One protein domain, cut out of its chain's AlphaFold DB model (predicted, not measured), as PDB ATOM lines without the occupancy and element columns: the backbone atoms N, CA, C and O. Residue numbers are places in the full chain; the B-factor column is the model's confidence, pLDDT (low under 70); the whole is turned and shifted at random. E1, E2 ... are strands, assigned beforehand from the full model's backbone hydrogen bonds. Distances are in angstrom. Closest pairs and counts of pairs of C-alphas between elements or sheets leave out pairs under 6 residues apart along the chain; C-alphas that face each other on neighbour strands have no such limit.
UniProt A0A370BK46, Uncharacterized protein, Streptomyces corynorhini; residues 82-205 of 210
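What this domain is: This is residues 82 to 205 of the 210 residues of an uncharacterized protein of Streptomyces corynorhini (UniProt A0A370BK46). This is a sandwich of two antiparallel sheets face to face, E1 E2 E6 E9 and E4 E7 E8, with a small third sheet of E3 and E5 at one end. The strands of the two layers run nearly in line, at 13 degrees, and E7 and E8 bend sharply. The printed part has 124 residues, with nine named strands, E1 to E9 in order along the chain, and no named helix. Its class is all strand, though under half of the residues, 56 of 124, are in named elements. It is compact, with a radius of gyration of the C-alphas of 13.7 A, and its outline is elongated, spanning 44 by 28 by 23 A.

How they stand to each other: E1, residues 84 to 91, and E2, residues 97 to 104, form a hairpin, with N 87 and O 101 3.1 A apart. E6, residues 148 to 153, is antiparallel to E2, with N 100 and O 150 2.8 A apart. E9, residues 194 to 196, is antiparallel to E6 and an edge strand, with N 153 and O 194 2.8 A apart. This sheet is strongly twisted. E3, residues 109 to 112, pairs with E5, residues 140 to 143, with N 112 and O 140 2.8 A apart. The closest C-alphas of E2 and E5, those of Ala 104 and Leu 142, are 5.5 A apart. In the facing sheet, E4, residues 118 to 120, is antiparallel to E7, residues 163 to 171, with N 120 and O 169 2.8 A apart. E7 and E8, residues 180 to 190, form a hairpin, with N 168 and O 182 2.9 A apart. Between the two layers, the closest C-alphas of E1 and E8, those of Ala 88 and Leu 184, are 5.8 A apart, and those of E4 and E9, Val 119 and Val 195, are 7.1 A apart.

Where its parts are: E1 begins at C-alpha 84 (-4.731, -41.384, -5.125) and is 21.6 A long. E2 is 22.9 A, E6 16.8 A and E7 20.8 A; E7 bends by 82 degrees at residue 166. E8, 18.3 A, bends by 106 degrees at residue 186. E3 measures 10.1 A, E5 9.7 A and E4 7.0 A. E9, 6.8 A, ends at C-alpha 196 (12.979, -39.871, -3.907).

The domain as a whole: The two C-alphas farthest apart, those of Gly 107 and Asp 160, are 45.1 A apart. The printed part has no cut. The link E4 to E5, residues 121 to 139, is long; in it residues 128 to 129 pair with residues 119 to 120 of E4, and residues 131 to 132 with residues 195 to 196 of E9. The mean pLDDT of the printed part is 93.3, and residue 134 is under 70.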
ATOM      1  N   ASN A  82      -4.843 -46.867  -5.307       95.25
ATOM      2  CA  ASN A  82      -6.183 -46.628  -5.844       95.25
ATOM      3  C   ASN A  82      -6.927 -45.455  -5.167       95.25
ATOM      4  O   ASN A  82      -7.916 -44.966  -5.726       95.25
ATOM      5  N   ASP A  83      -6.473 -44.981  -4.003       95.31
ATOM      6  CA  ASP A  83      -7.041 -43.825  -3.293       95.31
ATOM      7  C   ASP A  83      -6.510 -42.485  -3.824       95.31
ATOM      8  O   ASP A  83      -6.997 -41.412  -3.444       95.31
ATOM      9  N   LEU A  84      -5.508 -42.536  -4.705       97.31
ATOM     10  CA  LEU A  84      -4.731 -41.384  -5.125       97.31
ATOM     11  C   LEU A  84      -4.904 -41.095  -6.617       97.31
ATOM     12  O   LEU A  84      -5.069 -41.988  -7.447       97.31
ATOM     13  N   ASP A  85      -4.862 -39.810  -6.951       97.69
ATOM     14  CA  ASP A  85      -4.674 -39.320  -8.308       97.69
ATOM     15  C   ASP A  85      -3.204 -38.936  -8.487       97.69
ATOM     16  O   ASP A  85      -2.669 -38.123  -7.720       97.69
ATOM     17  N   PHE A  86      -2.576 -39.496  -9.522       98.38
ATOM     18  CA  PHE A  86      -1.185 -39.226  -9.869       98.38
ATOM     19  C   PHE A  86      -1.059 -38.408 -11.147       98.38
ATOM     20  O   PHE A  86      -1.804 -38.592 -12.111       98.38
ATOM     21  N   THR A  87      -0.063 -37.529 -11.184       98.25
ATOM     22  CA  THR A  87       0.373 -36.862 -12.417       98.25
ATOM     23  C   THR A  87       1.890 -36.800 -12.470       98.25
ATOM     24  O   THR A  87       2.530 -36.732 -11.424       98.25
ATOM     25  N   ALA A  88       2.462 -36.786 -13.673       98.44
ATOM     26  CA  ALA A  88       3.893 -36.612 -13.891       98.44
ATOM     27  C   ALA A  88       4.162 -35.356 -14.727       98.44
ATOM     28  O   ALA A  88       3.468 -35.075 -15.706       98.44
ATOM     29  N   THR A  89       5.193 -34.607 -14.348       98.38
ATOM     30  CA  THR A  89       5.671 -33.421 -15.073       98.38
ATOM     31  C   THR A  89       7.183 -33.482 -15.225       98.38
ATOM     32  O   THR A  89       7.860 -33.981 -14.336       98.38
ATOM     33  N   SER A  90       7.709 -33.022 -16.361       97.56
ATOM     34  CA  SER A  90       9.146 -33.045 -16.643       97.56
ATOM     35  C   SER A  90       9.817 -31.810 -16.046       97.56
ATOM     36  O   SER A  90       9.362 -30.684 -16.255       97.56
ATOM     37  N   GLU A  91      10.899 -32.027 -15.311       97.44
ATOM     38  CA  GLU A  91      11.698 -31.010 -14.640       97.44
ATOM     39  C   GLU A  91      13.137 -31.077 -15.143       97.44
ATOM     40  O   GLU A  91      13.712 -32.148 -15.295       97.44
ATOM     41  N   SER A  92      13.753 -29.918 -15.380       94.38
ATOM     42  CA  SER A  92      15.105 -29.832 -15.965       94.38
ATOM     43  C   SER A  92      16.242 -29.827 -14.936       94.38
ATOM     44  O   SER A  92      17.419 -29.870 -15.297       94.38
ATOM     45  N   GLN A  93      15.917 -29.744 -13.646       90.62
ATOM     46  CA  GLN A  93      16.914 -29.717 -12.576       90.62
ATOM     47  C   GLN A  93      17.541 -31.106 -12.384       90.62
ATOM     48  O   GLN A  93      16.984 -32.110 -12.815       90.62
ATOM     49  N   ALA A  94      18.709 -31.167 -11.738       87.88
ATOM     50  CA  ALA A  94      19.394 -32.421 -11.397       87.88
ATOM     51  C   ALA A  94      19.634 -33.390 -12.581       87.88
ATOM     52  O   ALA A  94      19.694 -34.598 -12.388       87.88
ATOM     53  N   GLY A  95      19.794 -32.862 -13.801       87.38
ATOM     54  CA  GLY A  95      20.009 -33.678 -15.003       87.38
ATOM     55  C   GLY A  95      18.726 -34.150 -15.695       87.38
ATOM     56  O   GLY A  95      18.816 -34.873 -16.681       87.38
ATOM     57  N   GLY A  96      17.558 -33.697 -15.235       93.06
ATOM     58  CA  GLY A  96      16.262 -34.107 -15.766       93.06
ATOM     59  C   GLY A  96      15.594 -35.149 -14.871       93.06
ATOM     60  O   GLY A  96      16.182 -36.186 -14.563       93.06
ATOM     61  N   TYR A  97      14.362 -34.887 -14.444       96.50
ATOM     62  CA  TYR A  97      13.556 -35.854 -13.696       96.50
ATOM     63  C   TYR A  97      12.060 -35.623 -13.920       96.50
ATOM     64  O   TYR A  97      11.647 -34.557 -14.373       96.50
ATOM     65  N   TYR A  98      11.240 -36.609 -13.568       98.25
ATOM     66  CA  TYR A  98       9.795 -36.447 -13.502       98.25
ATOM     67  C   TYR A  98       9.374 -36.118 -12.075       98.25
ATOM     68  O   TYR A  98       9.593 -36.904 -11.154       98.25
ATOM     69  N   LEU A  99       8.749 -34.961 -11.880       98.38
ATOM     70  CA  LEU A  99       8.043 -34.644 -10.649       98.38
ATOM     71  C   LEU A  99       6.673 -35.315 -10.700       98.38
ATOM     72  O   LEU A  99       5.794 -34.896 -11.463       98.38
ATOM     73  N   VAL A 100       6.510 -36.349  -9.883       98.56
ATOM     74  CA  VAL A 100       5.242 -37.042  -9.695       98.56
ATOM     75  C   VAL A 100       4.505 -36.396  -8.530       98.56
ATOM     76  O   VAL A 100       5.070 -36.179  -7.457       98.56
ATOM     77  N   THR A 101       3.234 -36.073  -8.747       98.31
ATOM     78  CA  THR A 101       2.349 -35.554  -7.703       98.31
ATOM     79  C   THR A 101       1.328 -36.609  -7.326       98.31
ATOM     80  O   THR A 101       0.805 -37.279  -8.209       98.31
ATOM     81  N   ALA A 102       1.044 -36.731  -6.032       98.19
ATOM     82  CA  ALA A 102       0.001 -37.587  -5.490       98.19
ATOM     83  C   ALA A 102      -1.000 -36.738  -4.703       98.19
ATOM     84  O   ALA A 102      -0.618 -35.913  -3.862       98.19
ATOM     85  N   LYS A 103      -2.290 -36.935  -4.975       97.81
ATOM     86  CA  LYS A 103      -3.389 -36.305  -4.234       97.81
ATOM     87  C   LYS A 103      -4.422 -37.345  -3.859       97.81
ATOM     88  O   LYS A 103      -4.756 -38.181  -4.685       97.81
ATOM     89  N   ALA A 104      -4.974 -37.245  -2.656       97.44
ATOM     90  CA  ALA A 104      -6.141 -38.043  -2.305       97.44
ATOM     91  C   ALA A 104      -7.313 -37.688  -3.226       97.44
ATOM     92  O   ALA A 104      -7.597 -36.505  -3.454       97.44
ATOM     93  N   LYS A 105      -8.009 -38.711  -3.723       95.94
ATOM     94  CA  LYS A 105      -9.261 -38.534  -4.457       95.94
ATOM     95  C   LYS A 105     -10.294 -37.825  -3.582       95.94
ATOM     96  O   LYS A 105     -10.234 -37.827  -2.350       95.94
ATOM     97  N   SER A 106     -11.271 -37.198  -4.232       95.31
ATOM     98  CA  SER A 106     -12.312 -36.434  -3.539       95.31
ATOM     99  C   SER A 106     -13.030 -37.278  -2.479       95.31
ATOM    100  O   SER A 106     -13.526 -38.363  -2.773       95.31
ATOM    101  N   GLY A 107     -13.105 -36.761  -1.252       93.56
ATOM    102  CA  GLY A 107     -13.739 -37.441  -0.120       93.56
ATOM    103  C   GLY A 107     -12.835 -38.414   0.641       93.56
ATOM    104  O   GLY A 107     -13.259 -38.908   1.683       93.56
ATOM    105  N   ILE A 108     -11.601 -38.648   0.185       94.94
ATOM    106  CA  ILE A 108     -10.644 -39.516   0.871       94.94
ATOM    107  C   ILE A 108      -9.748 -38.700   1.807       94.94
ATOM    108  O   ILE A 108      -9.358 -37.560   1.533       94.94
ATOM    109  N   THR A 109      -9.441 -39.285   2.960       96.25
ATOM    110  CA  THR A 109      -8.374 -38.834   3.849       96.25
ATOM    111  C   THR A 109      -7.572 -40.045   4.275       96.25
ATOM    112  O   THR A 109      -8.112 -40.932   4.927       96.25
ATOM    113  N   CYS A 110      -6.296 -40.052   3.925       95.44
ATOM    114  CA  CYS A 110      -5.392 -41.157   4.199       95.44
ATOM    115  C   CYS A 110      -3.988 -40.627   4.511       95.44
ATOM    116  O   CYS A 110      -3.724 -39.423   4.390       95.44
ATOM    117  N   TYR A 111      -3.099 -41.510   4.948       95.50
ATOM    118  CA  TYR A 111      -1.712 -41.186   5.265       95.50
ATOM    119  C   TYR A 111      -0.780 -41.928   4.308       95.50
ATOM    120  O   TYR A 111      -0.845 -43.146   4.195       95.50
ATOM    121  N   LEU A 112       0.074 -41.191   3.602       94.00
ATOM    122  CA  LEU A 112       1.187 -41.779   2.868       94.00
ATOM    123  C   LEU A 112       2.265 -42.173   3.868       94.00
ATOM    124  O   LEU A 112       2.786 -41.310   4.582       94.00
ATOM    125  N   ASP A 113       2.578 -43.461   3.906       91.19
ATOM    126  CA  ASP A 113       3.630 -43.998   4.752       91.19
ATOM    127  C   ASP A 113       5.012 -43.448   4.367       91.19
ATOM    128  O   ASP A 113       5.271 -43.010   3.243       91.19
ATOM    129  N   VAL A 114       5.910 -43.434   5.347       88.88
ATOM    130  CA  VAL A 114       7.309 -43.046   5.142       88.88
ATOM    131  C   VAL A 114       8.043 -44.145   4.372       88.88
ATOM    132  O   VAL A 114       7.761 -45.325   4.570       88.88
ATOM    133  N   ASN A 115       9.025 -43.786   3.544       89.38
ATOM    134  CA  ASN A 115       9.823 -44.739   2.757       89.38
ATOM    135  C   ASN A 115       9.024 -45.580   1.752       89.38
ATOM    136  O   ASN A 115       9.518 -46.591   1.264       89.38
ATOM    137  N   THR A 116       7.841 -45.110   1.375       87.75
ATOM    138  CA  THR A 116       7.225 -45.372   0.073       87.75
ATOM    139  C   THR A 116       7.371 -44.057  -0.715       87.75
ATOM    140  O   THR A 116       7.478 -43.000  -0.086       87.75
ATOM    141  N   PRO A 117       7.539 -44.027  -2.046       93.94
ATOM    142  CA  PRO A 117       6.995 -44.942  -3.045       93.94
ATOM    143  C   PRO A 117       7.978 -45.988  -3.574       93.94
ATOM    144  O   PRO A 117       9.191 -45.800  -3.522       93.94
ATOM    145  N   GLU A 118       7.426 -47.021  -4.205       94.88
ATOM    146  CA  GLU A 118       8.137 -47.870  -5.161       94.88
ATOM    147  C   GLU A 118       7.703 -47.497  -6.579       94.88
ATOM    148  O   GLU A 118       6.522 -47.248  -6.836       94.88
ATOM    149  N   VAL A 119       8.656 -47.433  -7.507       96.44
ATOM    150  CA  VAL A 119       8.353 -47.175  -8.914       96.44
ATOM    151  C   VAL A 119       9.004 -48.200  -9.818       96.44
ATOM    152  O   VAL A 119      10.076 -48.721  -9.519       96.44
ATOM    153  N   SER A 120       8.390 -48.452 -10.967       96.44
ATOM    154  CA  SER A 120       8.982 -49.290 -12.000       96.44
ATOM    155  C   SER A 120       8.701 -48.792 -13.412       96.44
ATOM    156  O   SER A 120       7.677 -48.173 -13.708       96.44
ATOM    157  N   PHE A 121       9.646 -49.074 -14.301       96.94
ATOM    158  CA  PHE A 121       9.521 -48.888 -15.738       96.94
ATOM    159  C   PHE A 121       9.526 -50.256 -16.419       96.94
ATOM    160  O   PHE A 121      10.544 -50.952 -16.466       96.94
ATOM    161  N   GLY A 122       8.368 -50.645 -16.948       91.50
ATOM    162  CA  GLY A 122       8.164 -51.994 -17.463       91.50
ATOM    163  C   GLY A 122       8.259 -53.062 -16.371       91.50
ATOM    164  O   GLY A 122       8.143 -52.783 -15.185       91.50
ATOM    165  N   SER A 123       8.453 -54.313 -16.783       88.81
ATOM    166  CA  SER A 123       8.394 -55.483 -15.895       88.81
ATOM    167  C   SER A 123       9.756 -56.038 -15.483       88.81
ATOM    168  O   SER A 123       9.827 -57.079 -14.828       88.81
ATOM    169  N   LYS A 124      10.849 -55.411 -15.921       90.38
ATOM    170  CA  LYS A 124      12.188 -55.944 -15.681       90.38
ATOM    171  C   LYS A 124      12.801 -55.357 -14.405       90.38
ATOM    172  O   LYS A 124      12.609 -54.167 -14.157       90.38
ATOM    173  N   PRO A 125      13.587 -56.135 -13.634       88.31
ATOM    174  CA  PRO A 125      14.167 -55.670 -12.372       88.31
ATOM    175  C   PRO A 125      15.022 -54.403 -12.495       88.31
ATOM    176  O   PRO A 125      15.037 -53.585 -11.584       88.31
ATOM    177  N   GLU A 126      15.711 -54.199 -13.621       88.50
ATOM    178  CA  GLU A 126      16.526 -53.002 -13.865       88.50
ATOM    179  C   GLU A 126      15.720 -51.700 -14.004       88.50
ATOM    180  O   GLU A 126      16.301 -50.617 -13.954       88.50
ATOM    181  N   GLY A 127      14.405 -51.807 -14.211       93.19
ATOM    182  CA  GLY A 127      13.484 -50.678 -14.279       93.19
ATOM    183  C   GLY A 127      12.849 -50.327 -12.937       93.19
ATOM    184  O   GLY A 127      12.118 -49.343 -12.886       93.19
ATOM    185  N   VAL A 128      13.097 -51.099 -11.874       94.44
ATOM    186  CA  VAL A 128      12.519 -50.886 -10.538       94.44
ATOM    187  C   VAL A 128      13.408 -49.946  -9.721       94.44
ATOM    188  O   VAL A 128      14.634 -50.065  -9.741       94.44
ATOM    189  N   ALA A 129      12.796 -49.024  -8.979       94.62
ATOM    190  CA  ALA A 129      13.469 -48.148  -8.033       94.62
ATOM    191  C   ALA A 129      12.674 -48.021  -6.729       94.62
ATOM    192  O   ALA A 129      11.490 -47.682  -6.724       94.62
ATOM    193  N   SER A 130      13.376 -48.232  -5.620       92.19
ATOM    194  CA  SER A 130      12.907 -47.953  -4.262       92.19
ATOM    195  C   SER A 130      13.383 -46.561  -3.818       92.19
ATOM    196  O   SER A 130      14.342 -46.027  -4.396       92.19
ATOM    197  N   PRO A 131      12.748 -45.948  -2.805       92.31
ATOM    198  CA  PRO A 131      13.018 -44.565  -2.464       92.31
ATOM    199  C   PRO A 131      14.412 -44.398  -1.868       92.31
ATOM    200  O   PRO A 131      14.816 -45.102  -0.942       92.31
ATOM    201  N   VAL A 132      15.153 -43.430  -2.406       88.19
ATOM    202  CA  VAL A 132      16.472 -43.031  -1.915       88.19
ATOM    203  C   VAL A 132      16.395 -41.743  -1.102       88.19
ATOM    204  O   VAL A 132      15.557 -40.867  -1.328       88.19
ATOM    205  N   GLY A 133      17.335 -41.612  -0.164       78.44
ATOM    206  CA  GLY A 133      17.378 -40.511   0.793       78.44
ATOM    207  C   GLY A 133      16.519 -40.769   2.031       78.44
ATOM    208  O   GLY A 133      15.639 -41.625   2.039       78.44
ATOM    209  N   GLN A 134      16.807 -40.025   3.100       66.38
ATOM    210  CA  GLN A 134      16.005 -40.071   4.320       66.38
ATOM    211  C   GLN A 134      14.617 -39.502   4.014       66.38
ATOM    212  O   GLN A 134      14.509 -38.362   3.554       66.38
ATOM    213  N   GLY A 135      13.577 -40.307   4.230       73.38
ATOM    214  CA  GLY A 135      12.199 -39.837   4.194       73.38
ATOM    215  C   GLY A 135      11.891 -38.878   5.339       73.38
ATOM    216  O   GLY A 135      12.732 -38.604   6.198       73.38
ATOM    217  N   GLY A 136      10.664 -38.359   5.348       75.44
ATOM    218  CA  GLY A 136      10.139 -37.711   6.546       75.44
ATOM    219  C   GLY A 136      10.095 -38.692   7.723       75.44
ATOM    220  O   GLY A 136      10.015 -39.902   7.527       75.44
ATOM    221  N   GLU A 137      10.141 -38.163   8.945       79.44
ATOM    222  CA  GLU A 137       9.946 -38.970  10.159       79.44
ATOM    223  C   GLU A 137       8.465 -39.343  10.352       79.44
ATOM    224  O   GLU A 137       8.158 -40.389  10.918       79.44
ATOM    225  N   ASP A 138       7.561 -38.509   9.826       88.75
ATOM    226  CA  ASP A 138       6.113 -38.655   9.944       88.75
ATOM    227  C   ASP A 138       5.446 -38.989   8.597       88.75
ATOM    228  O   ASP A 138       5.815 -38.408   7.567       88.75
ATOM    229  N   PRO A 139       4.400 -39.840   8.596       92.69
ATOM    230  CA  PRO A 139       3.530 -40.037   7.442       92.69
ATOM    231  C   PRO A 139       2.891 -38.730   6.953       92.69
ATOM    232  O   PRO A 139       2.504 -37.859   7.739       92.69
ATOM    233  N   ILE A 140       2.692 -38.607   5.640       94.38
ATOM    234  CA  ILE A 140       2.075 -37.416   5.043       94.38
ATOM    235  C   ILE A 140       0.564 -37.608   4.974       94.38
ATOM    236  O   ILE A 140       0.056 -38.420   4.203       94.38
ATOM    237  N   LYS A 141      -0.184 -36.803   5.728       96.25
ATOM    238  CA  LYS A 141      -1.646 -36.772   5.622       96.25
ATOM    239  C   LYS A 141      -2.083 -36.153   4.294       96.25
ATOM    240  O   LYS A 141      -1.900 -34.954   4.081       96.25
ATOM    241  N   LEU A 142      -2.763 -36.926   3.455       96.81
ATOM    242  CA  LEU A 142      -3.424 -36.433   2.252       96.81
ATOM    243  C   LEU A 142      -4.915 -36.232   2.509       96.81
ATOM    244  O   LEU A 142      -5.633 -37.135   2.928       96.81
ATOM    245  N   SER A 143      -5.378 -35.005   2.282       94.38
ATOM    246  CA  SER A 143      -6.794 -34.632   2.333       94.38
ATOM    247  C   SER A 143      -7.018 -33.310   1.603       94.38
ATOM    248  O   SER A 143      -6.127 -32.451   1.565       94.38
ATOM    249  N   GLY A 144      -8.214 -33.130   1.038       90.88
ATOM    250  CA  GLY A 144      -8.593 -31.895   0.349       90.88
ATOM    251  C   GLY A 144      -7.639 -31.558  -0.799       90.88
ATOM    252  O   GLY A 144      -7.529 -32.311  -1.757       90.88
ATOM    253  N   SER A 145      -6.953 -30.415  -0.710       91.81
ATOM    254  CA  SER A 145      -5.993 -29.949  -1.724       91.81
ATOM    255  C   SER A 145      -4.530 -30.254  -1.394       91.81
ATOM    256  O   SER A 145      -3.644 -29.732  -2.073       91.81
ATOM    257  N   THR A 146      -4.264 -31.032  -0.343       97.50
ATOM    258  CA  THR A 146      -2.896 -31.404   0.048       97.50
ATOM    259  C   THR A 146      -2.267 -32.277  -1.031       97.50
ATOM    260  O   THR A 146      -2.928 -33.154  -1.586       97.50
ATOM    261  N   VAL A 147      -0.997 -32.020  -1.334       97.56
ATOM    262  CA  VAL A 147      -0.248 -32.704  -2.391       97.56
ATOM    263  C   VAL A 147       1.038 -33.251  -1.798       97.56
ATOM    264  O   VAL A 147       1.725 -32.537  -1.063       97.56
ATOM    265  N   ALA A 148       1.360 -34.493  -2.138       97.81
ATOM    266  CA  ALA A 148       2.686 -35.054  -1.944       97.81
ATOM    267  C   ALA A 148       3.429 -35.119  -3.280       97.81
ATOM    268  O   ALA A 148       2.825 -35.229  -4.349       97.81
ATOM    269  N   TYR A 149       4.749 -35.036  -3.201       97.62
ATOM    270  CA  TYR A 149       5.659 -34.975  -4.331       97.62
ATOM    271  C   TYR A 149       6.746 -36.029  -4.176       97.62
ATOM    272  O   TYR A 149       7.323 -36.157  -3.100       97.62
ATOM    273  N   THR A 150       7.061 -36.722  -5.259       97.62
ATOM    274  CA  THR A 150       8.278 -37.526  -5.391       97.62
ATOM    275  C   THR A 150       8.931 -37.191  -6.727       97.62
ATOM    276  O   THR A 150       8.263 -36.788  -7.684       97.62
ATOM    277  N   GLY A 151      10.250 -37.279  -6.783       97.25
ATOM    278  CA  GLY A 151      11.024 -37.092  -7.998       97.25
ATOM    279  C   GLY A 151      11.532 -38.429  -8.490       97.25
ATOM    280  O   GLY A 151      12.187 -39.155  -7.747       97.25
ATOM    281  N   VAL A 152      11.276 -38.714  -9.761       97.62
ATOM    282  CA  VAL A 152      11.727 -39.925 -10.440       97.62
ATOM    283  C   VAL A 152      12.753 -39.532 -11.486       97.62
ATOM    284  O   VAL A 152      12.419 -38.923 -12.502       97.62
ATOM    285  N   SER A 153      14.014 -39.868 -11.244       95.94
ATOM    286  CA  SER A 153      15.044 -39.792 -12.272       95.94
ATOM    287  C   SER A 153      15.030 -41.112 -13.045       95.94
ATOM    288  O   SER A 153      15.347 -42.148 -12.459       95.94
ATOM    289  N   PRO A 154      14.662 -41.128 -14.338       95.12
ATOM    290  CA  PRO A 154      14.633 -42.367 -15.118       95.12
ATOM    291  C   PRO A 154      16.041 -42.938 -15.332       95.12
ATOM    292  O   PRO A 154      16.199 -44.124 -15.618       95.12
ATOM    293  N   LYS A 155      17.074 -42.102 -15.184       92.56
ATOM    294  CA  LYS A 155      18.447 -42.466 -15.488       92.56
ATOM    295  C   LYS A 155      19.431 -41.830 -14.523       92.56
ATOM    296  O   LYS A 155      19.564 -40.613 -14.477       92.56
ATOM    297  N   SER A 156      20.168 -42.677 -13.813       88.19
ATOM    298  CA  SER A 156      21.244 -42.250 -12.909       88.19
ATOM    299  C   SER A 156      22.649 -42.492 -13.468       88.19
ATOM    300  O   SER A 156      23.639 -42.088 -12.859       88.19
ATOM    301  N   THR A 157      22.765 -43.145 -14.628       87.06
ATOM    302  CA  THR A 157      24.052 -43.435 -15.269       87.06
ATOM    303  C   THR A 157      24.423 -42.390 -16.325       87.06
ATOM    304  O   THR A 157      23.571 -41.747 -16.933       87.06
ATOM    305  N   ASN A 158      25.723 -42.288 -16.611       85.00
ATOM    306  CA  ASN A 158      26.259 -41.451 -17.691       85.00
ATOM    307  C   ASN A 158      26.469 -42.227 -19.005       85.00
ATOM    308  O   ASN A 158      27.255 -41.800 -19.847       85.00
ATOM    309  N   THR A 159      25.862 -43.407 -19.159       85.75
ATOM    310  CA  THR A 159      25.988 -44.181 -20.405       85.75
ATOM    311  C   THR A 159      25.026 -43.640 -21.458       85.75
ATOM    312  O   THR A 159      24.069 -42.960 -21.112       85.75
ATOM    313  N   ASP A 160      25.209 -43.971 -22.734       84.00
ATOM    314  CA  ASP A 160      24.206 -43.680 -23.777       84.00
ATOM    315  C   ASP A 160      23.115 -44.763 -23.865       84.00
ATOM    316  O   ASP A 160      22.211 -44.683 -24.694       84.00
ATOM    317  N   GLY A 161      23.193 -45.790 -23.015       87.19
ATOM    318  CA  GLY A 161      22.246 -46.896 -22.987       87.19
ATOM    319  C   GLY A 161      20.922 -46.550 -22.309       87.19
ATOM    320  O   GLY A 161      20.736 -45.469 -21.741       87.19
ATOM    321  N   GLY A 162      20.007 -47.511 -22.365       91.62
ATOM    322  CA  GLY A 162      18.721 -47.473 -21.683       91.62
ATOM    323  C   GLY A 162      17.604 -48.055 -22.536       91.62
ATOM    324  O   GLY A 162      17.796 -48.375 -23.711       91.62
ATOM    325  N   VAL A 163      16.439 -48.214 -21.923       95.00
ATOM    326  CA  VAL A 163      15.219 -48.678 -22.590       95.00
ATOM    327  C   VAL A 163      14.180 -47.570 -22.524       95.00
ATOM    328  O   VAL A 163      14.066 -46.881 -21.515       95.00
ATOM    329  N   GLU A 164      13.458 -47.369 -23.619       96.44
ATOM    330  CA  GLU A 164      12.460 -46.312 -23.721       96.44
ATOM    331  C   GLU A 164      11.110 -46.744 -23.146       96.44
ATOM    332  O   GLU A 164      10.612 -47.828 -23.456       96.44
ATOM    333  N   PHE A 165      10.501 -45.869 -22.347       97.75
ATOM    334  CA  PHE A 165       9.176 -46.078 -21.771       97.75
ATOM    335  C   PHE A 165       8.331 -44.810 -21.839       97.75
ATOM    336  O   PHE A 165       8.821 -43.693 -21.697       97.75
ATOM    337  N   GLU A 166       7.027 -44.991 -22.024       97.94
ATOM    338  CA  GLU A 166       6.051 -43.897 -22.058       97.94
ATOM    339  C   GLU A 166       5.250 -43.756 -20.758       97.94
ATOM    340  O   GLU A 166       4.503 -42.782 -20.599       97.94
ATOM    341  N   PHE A 167       5.392 -44.732 -19.863       97.69
ATOM    342  CA  PHE A 167       4.630 -44.878 -18.633       97.69
ATOM    343  C   PHE A 167       5.559 -45.234 -17.476       97.69
ATOM    344  O   PHE A 167       6.572 -45.915 -17.659       97.69
ATOM    345  N   LEU A 168       5.176 -44.773 -16.294       97.69
ATOM    346  CA  LEU A 168       5.749 -45.122 -15.003       97.69
ATOM    347  C   LEU A 168       4.695 -45.893 -14.216       97.69
ATOM    348  O   LEU A 168       3.554 -45.448 -14.147       97.69
ATOM    349  N   ILE A 169       5.071 -46.997 -13.591       97.56
ATOM    350  CA  ILE A 169       4.217 -47.705 -12.640       97.56
ATOM    351  C   ILE A 169       4.630 -47.253 -11.238       97.56
ATOM    352  O   ILE A 169       5.824 -47.235 -10.936       97.56
ATOM    353  N   ILE A 170       3.677 -46.853 -10.398       97.69
ATOM    354  CA  ILE A 170       3.929 -46.389  -9.027       97.69
ATOM    355  C   ILE A 170       3.048 -47.126  -8.023       97.69
ATOM    356  O   ILE A 170       1.849 -47.289  -8.244       97.69
ATOM    357  N   SER A 171       3.658 -47.493  -6.901       96.06
ATOM    358  CA  SER A 171       3.012 -48.068  -5.723       96.06
ATOM    359  C   SER A 171       3.340 -47.226  -4.495       96.06
ATOM    360  O   SER A 171       4.465 -46.738  -4.338       96.06
ATOM    361  N   VAL A 172       2.372 -47.059  -3.594       95.00
ATOM    362  CA  VAL A 172       2.569 -46.334  -2.320       95.00
ATOM    363  C   VAL A 172       2.635 -47.250  -1.100       95.00
ATOM    364  O   VAL A 172       2.771 -46.760   0.019       95.00
ATOM    365  N   THR A 173       2.595 -48.560  -1.332       88.19
ATOM    366  CA  THR A 173       2.778 -49.640  -0.358       88.19
ATOM    367  C   THR A 173       3.681 -50.717  -0.965       88.19
ATOM    368  O   THR A 173       3.679 -50.890  -2.182       88.19
ATOM    369  N   GLU A 174       4.435 -51.445  -0.137       78.56
ATOM    370  CA  GLU A 174       5.383 -52.481  -0.597       78.56
ATOM    371  C   GLU A 174       4.688 -53.647  -1.324       78.56
ATOM    372  O   GLU A 174       5.224 -54.205  -2.274       78.56
ATOM    373  N   GLU A 175       3.465 -53.989  -0.915       79.81
ATOM    374  CA  GLU A 175       2.676 -55.078  -1.499       79.81
ATOM    375  C   GLU A 175       1.385 -54.528  -2.111       79.81
ATOM    376  O   GLU A 175       0.273 -54.835  -1.680       79.81
ATOM    377  N   ASP A 176       1.533 -53.652  -3.104       83.62
ATOM    378  CA  ASP A 176       0.385 -53.104  -3.819       83.62
ATOM    379  C   ASP A 176      -0.122 -54.059  -4.908       83.62
ATOM    380  O   ASP A 176       0.576 -54.357  -5.879       83.62
ATOM    381  N   ALA A 177      -1.359 -54.529  -4.751       87.06
ATOM    382  CA  ALA A 177      -2.020 -55.380  -5.734       87.06
ATOM    383  C   ALA A 177      -2.524 -54.607  -6.969       87.06
ATOM    384  O   ALA A 177      -2.801 -55.234  -7.993       87.06
ATOM    385  N   ASP A 178      -2.662 -53.281  -6.880       90.69
ATOM    386  CA  ASP A 178      -3.196 -52.409  -7.932       90.69
ATOM    387  C   ASP A 178      -2.323 -51.146  -8.098       90.69
ATOM    388  O   ASP A 178      -2.750 -50.028  -7.782       90.69
ATOM    389  N   PRO A 179      -1.073 -51.302  -8.579       95.50
ATOM    390  CA  PRO A 179      -0.190 -50.170  -8.808       95.50
ATOM    391  C   PRO A 179      -0.730 -49.270  -9.928       95.50
ATOM    392  O   PRO A 179      -1.331 -49.728 -10.903       95.50
ATOM    393  N   ALA A 180      -0.471 -47.968  -9.833       97.62
ATOM    394  CA  ALA A 180      -0.968 -46.997 -10.795       97.62
ATOM    395  C   ALA A 180      -0.010 -46.862 -11.975       97.62
ATOM    396  O   ALA A 180       1.186 -46.638 -11.804       97.62
ATOM    397  N   GLU A 181      -0.563 -46.888 -13.185       97.56
ATOM    398  CA  GLU A 181       0.152 -46.490 -14.390       97.56
ATOM    399  C   GLU A 181       0.001 -44.978 -14.619       97.56
ATOM    400  O   GLU A 181      -1.100 -44.444 -14.778       97.56
ATOM    401  N   VAL A 182       1.125 -44.269 -14.651       98.31
ATOM    402  CA  VAL A 182       1.212 -42.821 -14.843       98.31
ATOM    403  C   VAL A 182       1.838 -42.538 -16.202       98.31
ATOM    404  O   VAL A 182       3.000 -42.861 -16.454       98.31
ATOM    405  N   LYS A 183       1.081 -41.887 -17.092       98.12
ATOM    406  CA  LYS A 183       1.600 -41.448 -18.394       98.12
ATOM    407  C   LYS A 183       2.660 -40.364 -18.204       98.12
ATOM    408  O   LYS A 183       2.404 -39.334 -17.577       98.12
ATOM    409  N   LEU A 184       3.821 -40.565 -18.817       98.25
ATOM    410  CA  LEU A 184       4.899 -39.581 -18.827       98.25
ATOM    411  C   LEU A 184       4.642 -38.489 -19.880       98.25
ATOM    412  O   LEU A 184       4.067 -38.784 -20.940       98.25
ATOM    413  N   PRO A 185       5.071 -37.239 -19.617       97.62
ATOM    414  CA  PRO A 185       4.922 -36.127 -20.560       97.62
ATOM    415  C   PRO A 185       5.759 -36.297 -21.839       97.62
ATOM    416  O   PRO A 185       5.425 -35.714 -22.869       97.62
ATOM    417  N   ASP A 186       6.806 -37.115 -21.783       96.56
ATOM    418  CA  ASP A 186       7.709 -37.468 -22.874       96.56
ATOM    419  C   ASP A 186       8.207 -38.915 -22.691       96.56
ATOM    420  O   ASP A 186       7.980 -39.525 -21.643       96.56
ATOM    421  N   THR A 187       8.811 -39.492 -23.730       96.56
ATOM    422  CA  THR A 187       9.396 -40.837 -23.664       96.56
ATOM    423  C   THR A 187      10.684 -40.801 -22.845       96.56
ATOM    424  O   THR A 187      11.630 -40.102 -23.202       96.56
ATOM    425  N   ALA A 188      10.732 -41.586 -21.772       95.69
ATOM    426  CA  ALA A 188      11.874 -41.672 -20.874       95.69
ATOM    427  C   ALA A 188      12.872 -42.729 -21.347       95.69
ATOM    428  O   ALA A 188      12.493 -43.883 -21.533       95.69
ATOM    429  N   THR A 189      14.154 -42.380 -21.448       95.75
ATOM    430  CA  THR A 189      15.235 -43.372 -21.544       95.75
ATOM    431  C   THR A 189      15.645 -43.808 -20.140       95.75
ATOM    432  O   THR A 189      16.192 -43.008 -19.380       95.75
ATOM    433  N   VAL A 190      15.395 -45.071 -19.802       96.19
ATOM    434  CA  VAL A 190      15.578 -45.606 -18.449       96.19
ATOM    435  C   VAL A 190      16.847 -46.442 -18.350       96.19
ATOM    436  O   VAL A 190      17.038 -47.378 -19.127       96.19
ATOM    437  N   ASP A 191      17.696 -46.117 -17.374       94.50
ATOM    438  CA  ASP A 191      18.870 -46.909 -16.984       94.50
ATOM    439  C   ASP A 191      19.220 -46.636 -15.513       94.50
ATOM    440  O   ASP A 191      19.697 -45.550 -15.166       94.50
ATOM    441  N   LYS A 192      18.974 -47.632 -14.651       92.88
ATOM    442  CA  LYS A 192      19.078 -47.531 -13.184       92.88
ATOM    443  C   LYS A 192      18.282 -46.334 -12.648       92.88
ATOM    444  O   LYS A 192      18.885 -45.343 -12.217       92.88
ATOM    445  N   PRO A 193      16.944 -46.384 -12.717       95.75
ATOM    446  CA  PRO A 193      16.124 -45.293 -12.227       95.75
ATOM    447  C   PRO A 193      16.326 -45.083 -10.721       95.75
ATOM    448  O   PRO A 193      16.726 -45.988  -9.989       95.75
ATOM    449  N   LEU A 194      16.039 -43.869 -10.264       94.94
ATOM    450  CA  LEU A 194      16.030 -43.488  -8.854       94.94
ATOM    451  C   LEU A 194      14.728 -42.761  -8.552       94.94
ATOM    452  O   LEU A 194      14.276 -41.935  -9.346       94.94
ATOM    453  N   VAL A 195      14.168 -43.008  -7.374       96.50
ATOM    454  CA  VAL A 195      13.001 -42.280  -6.876       96.50
ATOM    455  C   VAL A 195      13.300 -41.694  -5.507       96.50
ATOM    456  O   VAL A 195      13.997 -42.310  -4.707       96.50
ATOM    457  N   THR A 196      12.844 -40.476  -5.235       95.50
ATOM    458  CA  THR A 196      12.979 -39.871  -3.907       95.50
ATOM    459  C   THR A 196      11.843 -40.302  -2.989       95.50
ATOM    460  O   THR A 196      10.761 -40.696  -3.423       95.50
ATOM    461  N   ASN A 197      12.076 -40.194  -1.687       94.94
ATOM    462  CA  ASN A 197      10.999 -40.279  -0.711       94.94
ATOM    463  C   ASN A 197       9.914 -39.207  -0.952       94.94
ATOM    464  O   ASN A 197      10.200 -38.138  -1.505       94.94
ATOM    465  N   TRP A 198       8.683 -39.459  -0.492       95.50
ATOM    466  CA  TRP A 198       7.622 -38.450  -0.552       95.50
ATOM    467  C   TRP A 198       7.993 -37.173   0.220       95.50
ATOM    468  O   TRP A 198       8.582 -37.204   1.301       95.50
ATOM    469  N   SER A 199       7.579 -36.027  -0.316       94.88
ATOM    470  CA  SER A 199       7.720 -34.713   0.308       94.88
ATOM    471  C   SER A 199       6.448 -33.888   0.156       94.88
ATOM    472  O   SER A 199       5.732 -33.991  -0.834       94.88
ATOM    473  N   THR A 200       6.190 -32.987   1.099       95.31
ATOM    474  CA  THR A 200       5.139 -31.959   0.979       95.31
ATOM    475  C   THR A 200       5.602 -30.731   0.191       95.31
ATOM    476  O   THR A 200       4.836 -29.788  -0.011       95.31
ATOM    477  N   THR A 201       6.856 -30.721  -0.274       94.88
ATOM    478  CA  THR A 201       7.430 -29.630  -1.066       94.88
ATOM    479  C   THR A 201       8.112 -30.165  -2.317       94.88
ATOM    480  O   THR A 201       8.773 -31.199  -2.284       94.88
ATOM    481  N   VAL A 202       8.036 -29.410  -3.412       95.88
ATOM    482  CA  VAL A 202       8.727 -29.762  -4.663       95.88
ATOM    483  C   VAL A 202      10.246 -29.834  -4.467       95.88
ATOM    484  O   VAL A 202      10.894 -30.731  -4.992       95.88
ATOM    485  N   ALA A 203      10.820 -28.931  -3.664       93.94
ATOM    486  CA  ALA A 203      12.259 -28.903  -3.398       93.94
ATOM    487  C   ALA A 203      12.761 -30.162  -2.668       93.94
ATOM    488  O   ALA A 203      13.885 -30.599  -2.911       93.94
ATOM    489  N   GLY A 204      11.936 -30.749  -1.795       92.62
ATOM    490  CA  GLY A 204      12.254 -32.009  -1.122       92.62
ATOM    491  C   GLY A 204      12.187 -33.229  -2.042       92.62
ATOM    492  O   GLY A 204      12.797 -34.243  -1.733       92.62
ATOM    493  N   ALA A 205      11.504 -33.114  -3.183       95.19
ATOM    494  CA  ALA A 205      11.371 -34.184  -4.163       95.19
ATOM    495  C   ALA A 205      12.491 -34.196  -5.219       95.19
ATOM    496  O   ALA A 205      12.554 -35.136  -6.002       95.19
TER     497      ALA A 205